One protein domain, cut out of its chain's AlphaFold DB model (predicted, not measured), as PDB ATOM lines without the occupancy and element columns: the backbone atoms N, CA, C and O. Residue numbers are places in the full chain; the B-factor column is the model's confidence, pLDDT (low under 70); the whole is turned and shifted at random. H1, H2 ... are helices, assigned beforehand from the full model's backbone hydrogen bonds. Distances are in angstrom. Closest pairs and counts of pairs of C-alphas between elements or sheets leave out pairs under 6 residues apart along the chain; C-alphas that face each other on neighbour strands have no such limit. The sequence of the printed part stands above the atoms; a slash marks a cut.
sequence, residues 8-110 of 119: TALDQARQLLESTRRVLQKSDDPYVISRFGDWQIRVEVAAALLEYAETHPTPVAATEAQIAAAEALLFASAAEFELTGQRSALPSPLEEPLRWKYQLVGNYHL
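AT A GLANCE: This is residues 8 to 110 of the 119 residues of an uncharacterized protein of Pseudomonas sp. GV058 (UniProt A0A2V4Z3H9). Two long helices, H2 and H3, run side by side in opposite directions as a helical hairpin, and the shorter H1 joins them along the half where H2 begins and H3 ends, giving a three-helix up-and-down bundle. A long loop, residues 85 to 97, folds back along the length of the bundle and leads to H4, which packs on residues 60 to 67 of H3, near the other end. The printed part has 103 residues with four named helices in the order H1, H2, H3, H4 and no named strand; the class is all helix. The whole is compact, with a radius of gyration of the C-alphas of 14.8 A, and its outline is elongated, spanning 44 by 25 by 22 A.

HOW THE PARTS SIT: H3, residues 59 to 84, is the hub, touching three other helices. H2, residues 30 to 55, touches H3 at a shallow tilt of 20 degrees, opposite ways; their closest C-alphas are those of Ala 46 and Ala 68, 4.7 A apart. H1, residues 9 to 24, touches H3 at a shallow tilt of 23 degrees, the same way, with the C-alphas of Ala 13 and Leu 73 closest at 4.5 A. H1 and H2 form a helical hairpin and touch at a shallow tilt of 25 degrees, opposite ways; their closest C-alphas, those of Leu 10 and Val 43, are 6.8 A apart. H4, residues 98 to 110, touches H3 at a steep tilt of 43 degrees, opposite ways, and the two form a helical hairpin. H3 touches H4 with residues 60 to 67 alone, and the closest C-alphas of the two helices are those of Val 60 and Val 105, 6.0 A apart. H4 is apart from H1 and from H2. In H1, H2, H3 and H4 every O i to N i+4 pair is within hydrogen-bond range.

IN THESE COORDINATES: H2, residues 30 to 55, measures 37.4 A from first to last C-alpha, and H3, residues 59 to 84, measures 37.3 A. H1, residues 9 to 24, is 22.4 A long and begins with C-alpha 9 at (164.584, 188.054, 146.579). H3 begins with C-alpha 59 at (147.000, 191.231, 147.397). H4, residues 98 to 110, is 18.0 A long and ends with C-alpha 110 at (145.169, 203.416, 156.691).

THE WHOLE: The two C-alphas farthest apart are those of Lys 26 and Leu 110, at 46.0 A. The printed part has no cut. The links from H1 to H2 and from H2 to H3 are tight, while the 13 residues from H3 to H4 make a long link. The mean pLDDT of the printed part is 93.2, and residues 92 to 95, in that long link, are under 70.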
ATOM      1  N   THR A   8     163.903 183.989 143.963       81.44
ATOM      2  CA  THR A   8     163.166 185.102 144.571       81.44
ATOM      3  C   THR A   8     164.120 185.957 145.410       81.44
ATOM      4  O   THR A   8     165.209 185.513 145.781       81.44
ATOM      5  N   ALA A   9     163.742 187.196 145.739       90.38
ATOM      6  CA  ALA A   9     164.584 188.054 146.579       90.38
ATOM      7  C   ALA A   9     164.930 187.394 147.932       90.38
ATOM      8  O   ALA A   9     166.055 187.525 148.414       90.38
ATOM      9  N   LEU A  10     164.000 186.612 148.493       93.31
ATOM     10  CA  LEU A  10     164.219 185.836 149.712       93.31
ATOM     11  C   LEU A  10     165.271 184.736 149.512       93.31
ATOM     12  O   LEU A  10     166.161 184.581 150.350       93.31
ATOM     13  N   ASP A  11     165.209 183.997 148.403       93.38
ATOM     14  CA  ASP A  11     166.186 182.942 148.104       93.38
ATOM     15  C   ASP A  11     167.592 183.515 147.931       93.38
ATOM     16  O   ASP A  11     168.563 182.960 148.444       93.38
ATOM     17  N   GLN A  12     167.705 184.670 147.272       92.94
ATOM     18  CA  GLN A  12     168.980 185.372 147.129       92.94
ATOM     19  C   GLN A  12     169.506 185.842 148.487       92.94
ATOM     20  O   GLN A  12     170.674 185.620 148.797       92.94
ATOM     21  N   ALA A  13     168.649 186.421 149.333       94.94
ATOM     22  CA  ALA A  13     169.039 186.846 150.673       94.94
ATOM     23  C   ALA A  13     169.557 185.664 151.515       94.94
ATOM     24  O   ALA A  13     170.576 185.795 152.193       94.94
ATOM     25  N   ARG A  14     168.906 184.495 151.421       96.38
ATOM     26  CA  ARG A  14     169.349 183.239 152.057       96.38
ATOM     27  C   ARG A  14     170.674 182.738 151.489       96.38
ATOM     28  O   ARG A  14     171.544 182.309 152.245       96.38
ATOM     29  N   GLN A  15     170.840 182.789 150.170       95.25
ATOM     30  CA  GLN A  15     172.060 182.336 149.512       95.25
ATOM     31  C   GLN A  15     173.266 183.191 149.906       95.25
ATOM     32  O   GLN A  15     174.317 182.625 150.212       95.25
ATOM     33  N   LEU A  16     173.115 184.522 149.924       95.56
ATOM     34  CA  LEU A  16     174.161 185.435 150.386       95.56
ATOM     35  C   LEU A  16     174.476 185.187 151.869       95.56
ATOM     36  O   LEU A  16     175.640 185.104 152.242       95.56
ATOM     37  N   LEU A  17     173.457 184.987 152.711       97.12
ATOM     38  CA  LEU A  17     173.651 184.728 154.141       97.12
ATOM     39  C   LEU A  17     174.517 183.487 154.359       97.12
ATOM     40  O   LEU A  17     175.488 183.505 155.113       97.12
ATOM     41  N   GLU A  18     174.172 182.401 153.672       96.94
ATOM     42  CA  GLU A  18     174.910 181.146 153.728       96.94
ATOM     43  C   GLU A  18     176.335 181.296 153.173       96.94
ATOM     44  O   GLU A  18     177.289 180.825 153.797       96.94
ATOM     45  N   SER A  19     176.514 181.945 152.015       96.19
ATOM     46  CA  SER A  19     177.843 182.110 151.419       96.19
ATOM     47  C   SER A  19     178.756 182.957 152.303       96.19
ATOM     48  O   SER A  19     179.882 182.535 152.571       96.19
ATOM     49  N   THR A  20     178.265 184.086 152.817       97.12
ATOM     50  CA  THR A  20     179.011 184.951 153.734       97.12
ATOM     51  C   THR A  20     179.300 184.229 155.050       97.12
ATOM     52  O   THR A  20     180.424 184.303 155.553       97.12
ATOM     53  N   ARG A  21     178.347 183.455 155.595       97.25
ATOM     54  CA  ARG A  21     178.579 182.672 156.820       97.25
ATOM     55  C   ARG A  21     179.714 181.678 156.638       97.25
ATOM     56  O   ARG A  21     180.570 181.596 157.507       97.25
ATOM     57  N   ARG A  22     179.782 180.956 155.516       96.81
ATOM     58  CA  ARG A  22     180.888 180.009 155.269       96.81
ATOM     59  C   ARG A  22     182.268 180.668 155.335       96.81
ATOM     60  O   ARG A  22     183.217 180.017 155.764       96.81
ATOM     61  N   VAL A  23     182.370 181.939 154.945       95.44
ATOM     62  CA  VAL A  23     183.615 182.720 155.021       95.44
ATOM     63  C   VAL A  23     183.927 183.142 156.461       95.44
ATOM     64  O   VAL A  23     185.082 183.081 156.876       95.44
ATOM     65  N   LEU A  24     182.910 183.532 157.237       96.19
ATOM     66  CA  LEU A  24     183.084 184.221 158.524       96.19
ATOM     67  C   LEU A  24     182.714 183.397 159.768       96.19
ATOM     68  O   LEU A  24     182.867 183.890 160.878       96.19
ATOM     69  N   GLN A  25     182.274 182.144 159.627       93.00
ATOM     70  CA  GLN A  25     181.745 181.303 160.721       93.00
ATOM     71  C   GLN A  25     182.711 181.022 161.886       93.00
ATOM     72  O   GLN A  25     182.296 180.448 162.886       93.00
ATOM     73  N   LYS A  26     183.996 181.366 161.753       96.00
ATOM     74  CA  LYS A  26     185.004 181.252 162.823       96.00
ATOM     75  C   LYS A  26     185.320 182.595 163.492       96.00
ATOM     76  O   LYS A  26     186.275 182.673 164.254       96.00
ATOM     77  N   SER A  27     184.598 183.656 163.137       95.50
ATOM     78  CA  SER A  27     184.772 184.972 163.736       95.50
ATOM     79  C   SER A  27     184.120 185.012 165.114       95.50
ATOM     80  O   SER A  27     182.923 184.754 165.231       95.50
ATOM     81  N   ASP A  28     184.895 185.407 166.120       97.12
ATOM     82  CA  ASP A  28     184.407 185.697 167.472       97.12
ATOM     83  C   ASP A  28     184.164 187.205 167.690       97.12
ATOM     84  O   ASP A  28     183.919 187.650 168.811       97.12
ATOM     85  N   ASP A  29     184.250 188.017 166.627       98.06
ATOM     86  CA  ASP A  29     183.989 189.456 166.695       98.06
ATOM     87  C   ASP A  29     182.496 189.717 167.011       98.06
ATOM     88  O   ASP A  29     181.627 189.342 166.209       98.06
ATOM     89  N   PRO A  30     182.168 190.396 168.132       98.38
ATOM     90  CA  PRO A  30     180.790 190.714 168.503       98.38
ATOM     91  C   PRO A  30     180.018 191.480 167.424       98.38
ATOM     92  O   PRO A  30     178.807 191.298 167.284       98.38
ATOM     93  N   TYR A  31     180.703 192.319 166.643       97.62
ATOM     94  CA  TYR A  31     180.098 193.046 165.540       97.62
ATOM     95  C   TYR A  31     179.615 192.084 164.456       97.62
ATOM     96  O   TYR A  31     178.433 192.099 164.113       97.62
ATOM     97  N   VAL A  32     180.484 191.181 163.991       98.06
ATOM     98  CA  VAL A  32     180.144 190.169 162.978       98.06
ATOM     99  C   VAL A  32     178.969 189.311 163.451       98.06
ATOM    100  O   VAL A  32     178.002 189.129 162.710       98.06
ATOM    101  N   ILE A  33     179.010 188.851 164.705       98.19
ATOM    102  CA  ILE A  33     177.937 188.051 165.315       98.19
ATOM    103  C   ILE A  33     176.609 188.823 165.297       98.19
ATOM    104  O   ILE A  33     175.592 188.298 164.842       98.19
ATOM    105  N   SER A  34     176.612 190.085 165.741       98.19
ATOM    106  CA  SER A  34     175.395 190.907 165.783       98.19
ATOM    107  C   SER A  34     174.805 191.168 164.392       98.19
ATOM    108  O   SER A  34     173.587 191.104 164.218       98.19
ATOM    109  N   ARG A  35     175.658 191.390 163.382       98.00
ATOM    110  CA  ARG A  35     175.235 191.638 161.997       98.00
ATOM    111  C   ARG A  35     174.604 190.400 161.367       98.00
ATOM    112  O   ARG A  35     173.578 190.531 160.703       98.00
ATOM    113  N   PHE A  36     175.140 189.205 161.632       97.69
ATOM    114  CA  PHE A  36     174.487 187.948 161.244       97.69
ATOM    115  C   PHE A  36     173.144 187.737 161.952       97.69
ATOM    116  O   PHE A  36     172.207 187.244 161.325       97.69
ATOM    117  N   GLY A  37     173.028 188.137 163.221       98.12
ATOM    118  CA  GLY A  37     171.762 188.100 163.957       98.12
ATOM    119  C   GLY A  37     170.667 188.954 163.305       98.12
ATOM    120  O   GLY A  37     169.578 188.448 163.038       98.12
ATOM    121  N   ASP A  38     170.964 190.220 162.988       98.56
ATOM    122  CA  ASP A  38     170.041 191.129 162.280       98.56
ATOM    123  C   ASP A  38     169.664 190.571 160.894       98.56
ATOM    124  O   ASP A  38     168.488 190.523 160.527       98.56
ATOM    125  N   TRP A  39     170.647 190.041 160.154       98.25
ATOM    126  CA  TRP A  39     170.393 189.400 158.864       98.25
ATOM    127  C   TRP A  39     169.421 188.218 158.986       98.25
ATOM    128  O   TRP A  39     168.407 188.184 158.284       98.25
ATOM    129  N   GLN A  40     169.689 187.267 159.888       98.38
ATOM    130  CA  GLN A  40     168.836 186.090 160.073       98.38
ATOM    131  C   GLN A  40     167.401 186.506 160.403       98.38
ATOM    132  O   GLN A  40     166.472 186.001 159.782       98.38
ATOM    133  N   ILE A  41     167.212 187.467 161.315       98.75
ATOM    134  CA  ILE A  41     165.878 187.954 161.695       98.75
ATOM    135  C   ILE A  41     165.119 188.480 160.474       98.75
ATOM    136  O   ILE A  41     163.957 188.134 160.284       98.75
ATOM    137  N   ARG A  42     165.760 189.274 159.610       98.56
ATOM    138  CA  ARG A  42     165.113 189.810 158.399       98.56
ATOM    139  C   ARG A  42     164.710 188.714 157.420       98.56
ATOM    140  O   ARG A  42     163.625 188.782 156.845       98.56
ATOM    141  N   VAL A  43     165.562 187.705 157.241       98.25
ATOM    142  CA  VAL A  43     165.262 186.539 156.397       98.25
ATOM    143  C   VAL A  43     164.087 185.738 156.962       98.25
ATOM    144  O   VAL A  43     163.204 185.360 156.196       98.25
ATOM    145  N   GLU A  44     164.036 185.520 158.277       98.62
ATOM    146  CA  GLU A  44     162.924 184.813 158.930       98.62
ATOM    147  C   GLU A  44     161.613 185.602 158.856       98.62
ATOM    148  O   GLU A  44     160.573 185.032 158.545       98.62
ATOM    149  N   VAL A  45     161.645 186.922 159.060       98.62
ATOM    150  CA  VAL A  45     160.458 187.781 158.901       98.62
ATOM    151  C   VAL A  45     159.929 187.718 157.468       98.62
ATOM    152  O   VAL A  45     158.727 187.553 157.260       98.62
ATOM    153  N   ALA A  46     160.812 187.805 156.473       97.69
ATOM    154  CA  ALA A  46     160.425 187.683 155.072       97.69
ATOM    155  C   ALA A  46     159.842 186.298 154.744       97.69
ATOM    156  O   ALA A  46     158.858 186.207 154.013       97.69
ATOM    157  N   ALA A  47     160.414 185.231 155.308       97.62
ATOM    158  CA  ALA A  47     159.902 183.874 155.154       97.62
ATOM    159  C   ALA A  47     158.516 183.699 155.794       97.62
ATOM    160  O   ALA A  47     157.618 183.163 155.152       97.62
ATOM    161  N   ALA A  48     158.324 184.209 157.011       98.44
ATOM    162  CA  ALA A  48     157.049 184.141 157.716       98.44
ATOM    163  C   ALA A  48     155.940 184.908 156.978       98.44
ATOM    164  O   ALA A  48     154.810 184.432 156.888       98.44
ATOM    165  N   LEU A  49     156.251 186.078 156.407       97.75
ATOM    166  CA  LEU A  49     155.289 186.834 155.600       97.75
ATOM    167  C   LEU A  49     154.956 186.131 154.280       97.75
ATOM    168  O   LEU A  49     153.809 186.189 153.839       97.75
ATOM    169  N   LEU A  50     155.924 185.445 153.663       96.62
ATOM    170  CA  LEU A  50     155.672 184.622 152.481       96.62
ATOM    171  C   LEU A  50     154.745 183.444 152.811       96.62
ATOM    172  O   LEU A  50     153.732 183.274 152.139       96.62
ATOM    173  N   GLU A  51     155.032 182.698 153.877       97.06
ATOM    174  CA  GLU A  51     154.174 181.603 154.353       97.06
ATOM    175  C   GLU A  51     152.761 182.106 154.699       97.06
ATOM    176  O   GLU A  51     151.747 181.492 154.349       97.06
ATOM    177  N   TYR A  52     152.666 183.275 155.337       96.81
ATOM    178  CA  TYR A  52     151.384 183.916 155.606       96.81
ATOM    179  C   TYR A  52     150.630 184.250 154.313       96.81
ATOM    180  O   TYR A  52     149.438 183.972 154.212       96.81
ATOM    181  N   ALA A  53     151.305 184.792 153.298       96.00
ATOM    182  CA  ALA A  53     150.692 185.097 152.007       96.00
ATOM    183  C   ALA A  53     150.257 183.840 151.233       96.00
ATOM    184  O   ALA A  53     149.263 183.887 150.510       96.00
ATOM    185  N   GLU A  54     150.958 182.717 151.390       94.69
ATOM    186  CA  GLU A  54     150.588 181.428 150.789       94.69
ATOM    187  C   GLU A  54     149.353 180.814 151.462       94.69
ATOM    188  O   GLU A  54     148.478 180.265 150.790       94.69
ATOM    189  N   THR A  55     149.253 180.940 152.786       96.88
ATOM    190  CA  THR A  55     148.127 180.415 153.575       96.88
ATOM    191  C   THR A  55     146.903 181.337 153.567       96.88
ATOM    192  O   THR A  55     145.772 180.857 153.655       96.88
ATOM    193  N   HIS A  56     147.105 182.648 153.412       93.94
ATOM    194  CA  HIS A  56     146.070 183.687 153.401       93.94
ATOM    195  C   HIS A  56     146.227 184.596 152.165       93.94
ATOM    196  O   HIS A  56     146.586 185.774 152.293       93.94
ATOM    197  N   PRO A  57     145.953 184.080 150.952       92.69
ATOM    198  CA  PRO A  57     146.292 184.749 149.699       92.69
ATOM    199  C   PRO A  57     145.446 186.003 149.469       92.69
ATOM    200  O   PRO A  57     144.346 185.964 148.914       92.69
ATOM    201  N   THR A  58     145.992 187.149 149.872       93.62
ATOM    202  CA  THR A  58     145.442 188.482 149.606       93.62
ATOM    203  C   THR A  58     146.479 189.348 148.886       93.62
ATOM    204  O   THR A  58     147.682 189.165 149.097       93.62
ATOM    205  N   PRO A  59     146.057 190.332 148.064       91.31
ATOM    206  CA  PRO A  59     147.000 191.231 147.397       91.31
ATOM    207  C   PRO A  59     147.915 191.990 148.367       91.31
ATOM    208  O   PRO A  59     149.079 192.233 148.051       91.31
ATOM    209  N   VAL A  60     147.411 192.350 149.556       95.00
ATOM    210  CA  VAL A  60     148.218 193.026 150.579       95.00
ATOM    211  C   VAL A  60     149.259 192.088 151.187       95.00
ATOM    212  O   VAL A  60     150.428 192.455 151.184       95.00
ATOM    213  N   ALA A  61     148.888 190.864 151.583       95.12
ATOM    214  CA  ALA A  61     149.828 189.899 152.161       95.12
ATOM    215  C   ALA A  61     150.957 189.553 151.177       95.12
ATOM    216  O   ALA A  61     152.132 189.545 151.537       95.12
ATOM    217  N   ALA A  62     150.620 189.361 149.895       93.25
ATOM    218  CA  ALA A  62     151.617 189.150 148.848       93.25
ATOM    219  C   ALA A  62     152.561 190.358 148.687       93.25
ATOM    220  O   ALA A  62     153.763 190.187 148.485       93.25
ATOM    221  N   THR A  63     152.036 191.583 148.794       92.94
ATOM    222  CA  THR A  63     152.841 192.812 148.704       92.94
ATOM    223  C   THR A  63     153.755 192.977 149.923       92.94
ATOM    224  O   THR A  63     154.921 193.328 149.758       92.94
ATOM    225  N   GLU A  64     153.269 192.682 151.130       95.44
ATOM    226  CA  GLU A  64     154.054 192.694 152.373       95.44
ATOM    227  C   GLU A  64     155.211 191.690 152.319       95.44
ATOM    228  O   GLU A  64     156.355 192.054 152.597       95.44
ATOM    229  N   ALA A  65     154.945 190.461 151.867       95.12
ATOM    230  CA  ALA A  65     155.974 189.441 151.668       95.12
ATOM    231  C   ALA A  65     157.048 189.887 150.659       95.12
ATOM    232  O   ALA A  65     158.245 189.727 150.902       95.12
ATOM    233  N   GLN A  66     156.639 190.503 149.543       92.69
ATOM    234  CA  GLN A  66     157.569 191.034 148.540       92.69
ATOM    235  C   GLN A  66     158.446 192.164 149.091       92.69
ATOM    236  O   GLN A  66     159.638 192.207 148.786       92.69
ATOM    237  N   ILE A  67     157.876 193.073 149.890       94.00
ATOM    238  CA  ILE A  67     158.633 194.148 150.548       94.00
ATOM    239  C   ILE A  67     159.668 193.546 151.499       94.00
ATOM    240  O   ILE A  67     160.847 193.872 151.389       94.00
ATOM    241  N   ALA A  68     159.261 192.635 152.382       96.19
ATOM    242  CA  ALA A  68     160.165 192.042 153.361       96.19
ATOM    243  C   ALA A  68     161.306 191.252 152.699       96.19
ATOM    244  O   ALA A  68     162.468 191.399 153.081       96.19
ATOM    245  N   ALA A  69     161.008 190.471 151.656       94.69
ATOM    246  CA  ALA A  69     162.021 189.746 150.889       94.69
ATOM    247  C   ALA A  69     163.032 190.691 150.218       94.69
ATOM    248  O   ALA A  69     164.236 190.429 150.206       94.69
ATOM    249  N   ALA A  70     162.555 191.814 149.683       92.62
ATOM    250  CA  ALA A  70     163.400 192.830 149.078       92.62
ATOM    251  C   ALA A  70     164.280 193.563 150.094       92.62
ATOM    252  O   ALA A  70     165.467 193.762 149.844       92.62
ATOM    253  N   GLU A  71     163.719 193.954 151.238       94.50
ATOM    254  CA  GLU A  71     164.475 194.570 152.330       94.50
ATOM    255  C   GLU A  71     165.552 193.624 152.865       94.50
ATOM    256  O   GLU A  71     166.685 194.051 153.084       94.50
ATOM    257  N   ALA A  72     165.230 192.335 153.025       96.12
ATOM    258  CA  ALA A  72     166.191 191.317 153.429       96.12
ATOM    259  C   ALA A  72     167.343 191.192 152.419       96.12
ATOM    260  O   ALA A  72     168.499 191.096 152.825       96.12
ATOM    261  N   LEU A  73     167.057 191.251 151.115       94.31
ATOM    262  CA  LEU A  73     168.084 191.204 150.071       94.31
ATOM    263  C   LEU A  73     168.942 192.477 150.011       94.31
ATOM    264  O   LEU A  73     170.162 192.403 149.855       94.31
ATOM    265  N   LEU A  74     168.329 193.654 150.148       93.56
ATOM    266  CA  LEU A  74     169.063 194.921 150.215       93.56
ATOM    267  C   LEU A  74     169.994 194.939 151.428       93.56
ATOM    268  O   LEU A  74     171.161 195.318 151.313       93.56
ATOM    269  N   PHE A  75     169.496 194.471 152.573       96.75
ATOM    270  CA  PHE A  75     170.297 194.302 153.773       96.75
ATOM    271  C   PHE A  75     171.432 193.296 153.559       96.75
ATOM    272  O   PHE A  75     172.574 193.606 153.884       96.75
ATOM    273  N   ALA A  76     171.141 192.133 152.969       96.19
ATOM    274  CA  ALA A  76     172.121 191.099 152.647       96.19
ATOM    275  C   ALA A  76     173.291 191.647 151.821       96.19
ATOM    276  O   ALA A  76     174.450 191.438 152.167       96.19
ATOM    277  N   SER A  77     172.989 192.397 150.760       94.62
ATOM    278  CA  SER A  77     174.008 193.010 149.900       94.62
ATOM    279  C   SER A  77     174.879 194.019 150.654       94.62
ATOM    280  O   SER A  77     176.097 194.064 150.467       94.62
ATOM    281  N   ALA A  78     174.268 194.826 151.527       96.50
ATOM    282  CA  ALA A  78     174.997 195.779 152.353       96.50
ATOM    283  C   ALA A  78     175.886 195.068 153.386       96.50
ATOM    284  O   ALA A  78     177.061 195.411 153.510       96.50
ATOM    285  N   ALA A  79     175.349 194.059 154.075       97.31
ATOM    286  CA  ALA A  79     176.056 193.281 155.086       97.31
ATOM    287  C   ALA A  79     177.214 192.468 154.488       97.31
ATOM    288  O   ALA A  79     178.293 192.432 155.069       97.31
ATOM    289  N   GLU A  80     177.044 191.864 153.308       97.31
ATOM    290  CA  GLU A  80     178.130 191.174 152.604       97.31
ATOM    291  C   GLU A  80     179.307 192.124 152.354       97.31
ATOM    292  O   GLU A  80     180.444 191.818 152.723       97.31
ATOM    293  N   PHE A  81     179.032 193.297 151.777       96.75
ATOM    294  CA  PHE A  81     180.064 194.291 151.494       96.75
ATOM    295  C   PHE A  81     180.757 194.782 152.758       96.75
ATOM    296  O   PHE A  81     181.978 194.885 152.798       96.75
ATOM    297  N   GLU A  82     179.979 195.059 153.792       97.00
ATOM    298  CA  GLU A  82     180.474 195.523 155.078       97.00
ATOM    299  C   GLU A  82     181.385 194.494 155.765       97.00
ATOM    300  O   GLU A  82     182.427 194.863 156.301       97.00
ATOM    301  N   LEU A  83     181.025 193.208 155.726       97.12
ATOM    302  CA  LEU A  83     181.731 192.155 156.459       97.12
ATOM    303  C   LEU A  83     182.874 191.504 155.666       97.12
ATOM    304  O   LEU A  83     183.778 190.923 156.261       97.12
ATOM    305  N   THR A  84     182.836 191.557 154.331       95.62
ATOM    306  CA  THR A  84     183.804 190.851 153.466       95.62
ATOM    307  C   THR A  84     184.546 191.757 152.488       95.62
ATOM    308  O   THR A  84     185.526 191.330 151.880       95.62
ATOM    309  N   GLY A  85     184.077 192.992 152.287       95.44
ATOM    310  CA  GLY A  85     184.550 193.884 151.226       95.44
ATOM    311  C   GLY A  85     184.105 193.481 149.814       95.44
ATOM    312  O   GLY A  85     184.455 194.164 148.851       95.44
ATOM    313  N   GLN A  86     183.343 192.393 149.660       93.31
ATOM    314  CA  GLN A  86     182.887 191.873 148.368       93.31
ATOM    315  C   GLN A  86     181.439 192.276 148.074       93.31
ATOM    316  O   GLN A  86     180.666 192.587 148.972       93.31
ATOM    317  N   ARG A  87     181.058 192.278 146.792       90.31
ATOM    318  CA  ARG A  87     179.659 192.419 146.371       90.31
ATOM    319  C   ARG A  87     179.316 191.337 145.369       90.31
ATOM    320  O   ARG A  87     179.863 191.325 144.266       90.31
ATOM    321  N   SER A  88     178.381 190.480 145.740       90.38
ATOM    322  CA  SER A  88     177.748 189.559 144.815       90.38
ATOM    323  C   SER A  88     176.900 190.336 143.805       90.38
ATOM    324  O   SER A  88     176.180 191.275 144.152       90.38
ATOM    325  N   ALA A  89     176.991 189.953 142.530       84.00
ATOM    326  CA  ALA A  89     176.107 190.489 141.505       84.00
ATOM    327  C   ALA A  89     174.683 189.989 141.772       84.00
ATOM    328  O   ALA A  89     174.417 188.790 141.699       84.00
ATOM    329  N   LEU A  90     173.777 190.912 142.078       78.88
ATOM    330  CA  LEU A  90     172.355 190.621 142.199       78.88
ATOM    331  C   LEU A  90     171.665 190.880 140.854       78.88
ATOM    332  O   LEU A  90     172.060 191.807 140.140       78.88
ATOM    333  N   PRO A  91     170.649 190.086 140.478       70.00
ATOM    334  CA  PRO A  91     169.844 190.400 139.310       70.00
ATOM    335  C   PRO A  91     169.196 191.783 139.454       70.00
ATOM    336  O   PRO A  91     168.961 192.276 140.558       70.00
ATOM    337  N   SER A  92     168.941 192.409 138.303       58.69
ATOM    338  CA  SER A  92     168.296 193.722 138.181       58.69
ATOM    339  C   SER A  92     167.047 193.808 139.074       58.69
ATOM    340  O   SER A  92     166.335 192.808 139.190       58.69
ATOM    341  N   PRO A  93     166.777 194.966 139.713       56.81
ATOM    342  CA  PRO A  93     165.805 195.062 140.792       56.81
ATOM    343  C   PRO A  93     164.403 194.645 140.350       56.81
ATOM    344  O   PRO A  93     164.056 194.724 139.172       56.81
ATOM    345  N   LEU A  94     163.631 194.230 141.357       57.47
ATOM    346  CA  LEU A  94     162.188 193.981 141.363       57.47
ATOM    347  C   LEU A  94     161.463 194.797 140.285       57.47
ATOM    348  O   LEU A  94     161.683 196.004 140.191       57.47
ATOM    349  N   GLU A  95     160.571 194.154 139.524       63.19
ATOM    350  CA  GLU A  95     159.842 194.769 138.397       63.19
ATOM    351  C   GLU A  95     159.185 196.117 138.756       63.19
ATOM    352  O   GLU A  95     159.068 197.002 137.909       63.19
ATOM    353  N   GLU A  96     158.823 196.305 140.029       70.69
ATOM    354  CA  GLU A  96     158.262 197.540 140.565       70.69
ATOM    355  C   GLU A  96     159.120 198.137 141.694       70.69
ATOM    356  O   GLU A  96     159.542 197.418 142.609       70.69
ATOM    357  N   PRO A  97     159.303 199.471 141.728       84.19
ATOM    358  CA  PRO A  97     159.986 200.136 142.831       84.19
ATOM    359  C   PRO A  97     159.294 199.929 144.187       84.19
ATOM    360  O   PRO A  97     158.092 200.163 144.319       84.19
ATOM    361  N   LEU A  98     160.070 199.635 145.239       88.25
ATOM    362  CA  LEU A  98     159.541 199.413 146.597       88.25
ATOM    363  C   LEU A  98     158.667 200.552 147.123       88.25
ATOM    364  O   LEU A  98     157.647 200.298 147.755       88.25
ATOM    365  N   ARG A  99     159.016 201.808 146.814       89.88
ATOM    366  CA  ARG A  99     158.227 202.988 147.212       89.88
ATOM    367  C   ARG A  99     156.743 202.877 146.828       89.88
ATOM    368  O   ARG A  99     155.895 203.357 147.569       89.88
ATOM    369  N   TRP A 100     156.427 202.243 145.697       90.44
ATOM    370  CA  TRP A 100     155.044 202.044 145.258       90.44
ATOM    371  C   TRP A 100     154.358 200.941 146.065       90.44
ATOM    372  O   TRP A 100     153.217 201.111 146.484       90.44
ATOM    373  N   LYS A 101     155.073 199.856 146.377       91.12
ATOM    374  CA  LYS A 101     154.561 198.770 147.224       91.12
ATOM    375  C   LYS A 101     154.248 199.249 148.646       91.12
ATOM    376  O   LYS A 101     153.177 198.933 149.160       91.12
ATOM    377  N   TYR A 102     155.097 200.088 149.249       95.12
ATOM    378  CA  TYR A 102     154.783 200.701 150.550       95.12
ATOM    379  C   TYR A 102     153.518 201.559 150.500       95.12
ATOM    380  O   TYR A 102     152.723 201.523 151.436       95.12
ATOM    381  N   GLN A 103     153.296 202.307 149.413       94.50
ATOM    382  CA  GLN A 103     152.071 203.089 149.248       94.50
ATOM    383  C   GLN A 103     150.829 202.187 149.197       94.50
ATOM    384  O   GLN A 103     149.817 202.529 149.804       94.50
ATOM    385  N   LEU A 104     150.899 201.037 148.517       93.62
ATOM    386  CA  LEU A 104     149.797 200.068 148.457       93.62
ATOM    387  C   LEU A 104     149.455 199.504 149.842       93.62
ATOM    388  O   LEU A 104     148.294 199.537 150.245       93.62
ATOM    389  N   VAL A 105     150.466 199.042 150.583       95.00
ATOM    390  CA  VAL A 105     150.296 198.514 151.947       95.00
ATOM    391  C   VAL A 105     149.762 199.600 152.885       95.00
ATOM    392  O   VAL A 105     148.796 199.375 153.612       95.00
ATOM    393  N   GLY A 106     150.321 200.810 152.817       96.62
ATOM    394  CA  GLY A 106     149.870 201.945 153.619       96.62
ATOM    395  C   GLY A 106     148.422 202.344 153.327       96.62
ATOM    396  O   GLY A 106     147.652 202.559 154.255       96.62
ATOM    397  N   ASN A 107     148.020 202.397 152.054       96.38
ATOM    398  CA  ASN A 107     146.650 202.744 151.668       96.38
ATOM    399  C   ASN A 107     145.632 201.680 152.114       96.38
ATOM    400  O   ASN A 107     144.514 202.021 152.504       96.38
ATOM    401  N   TYR A 108     146.023 200.403 152.109       96.31
ATOM    402  CA  TYR A 108     145.195 199.328 152.648       96.31
ATOM    403  C   TYR A 108     144.980 199.476 154.156       96.31
ATOM    404  O   TYR A 108     143.835 199.524 154.600       96.31
ATOM    405  N   HIS A 109     146.056 199.607 154.936       96.44
ATOM    406  CA  HIS A 109     145.956 199.652 156.400       96.44
ATOM    407  C   HIS A 109     145.398 200.974 156.937       96.44
ATOM    408  O   HIS A 109     144.716 200.973 157.958       96.44
ATOM    409  N   LEU A 110     145.654 202.100 156.262       97.69
ATOM    410  CA  LEU A 110     145.169 203.416 156.691       97.69
ATOM    411  C   LEU A 110     143.752 203.721 156.189       97.69
ATOM    412  O   LEU A 110     142.943 204.256 156.941       97.69
TER     413      LEU A 110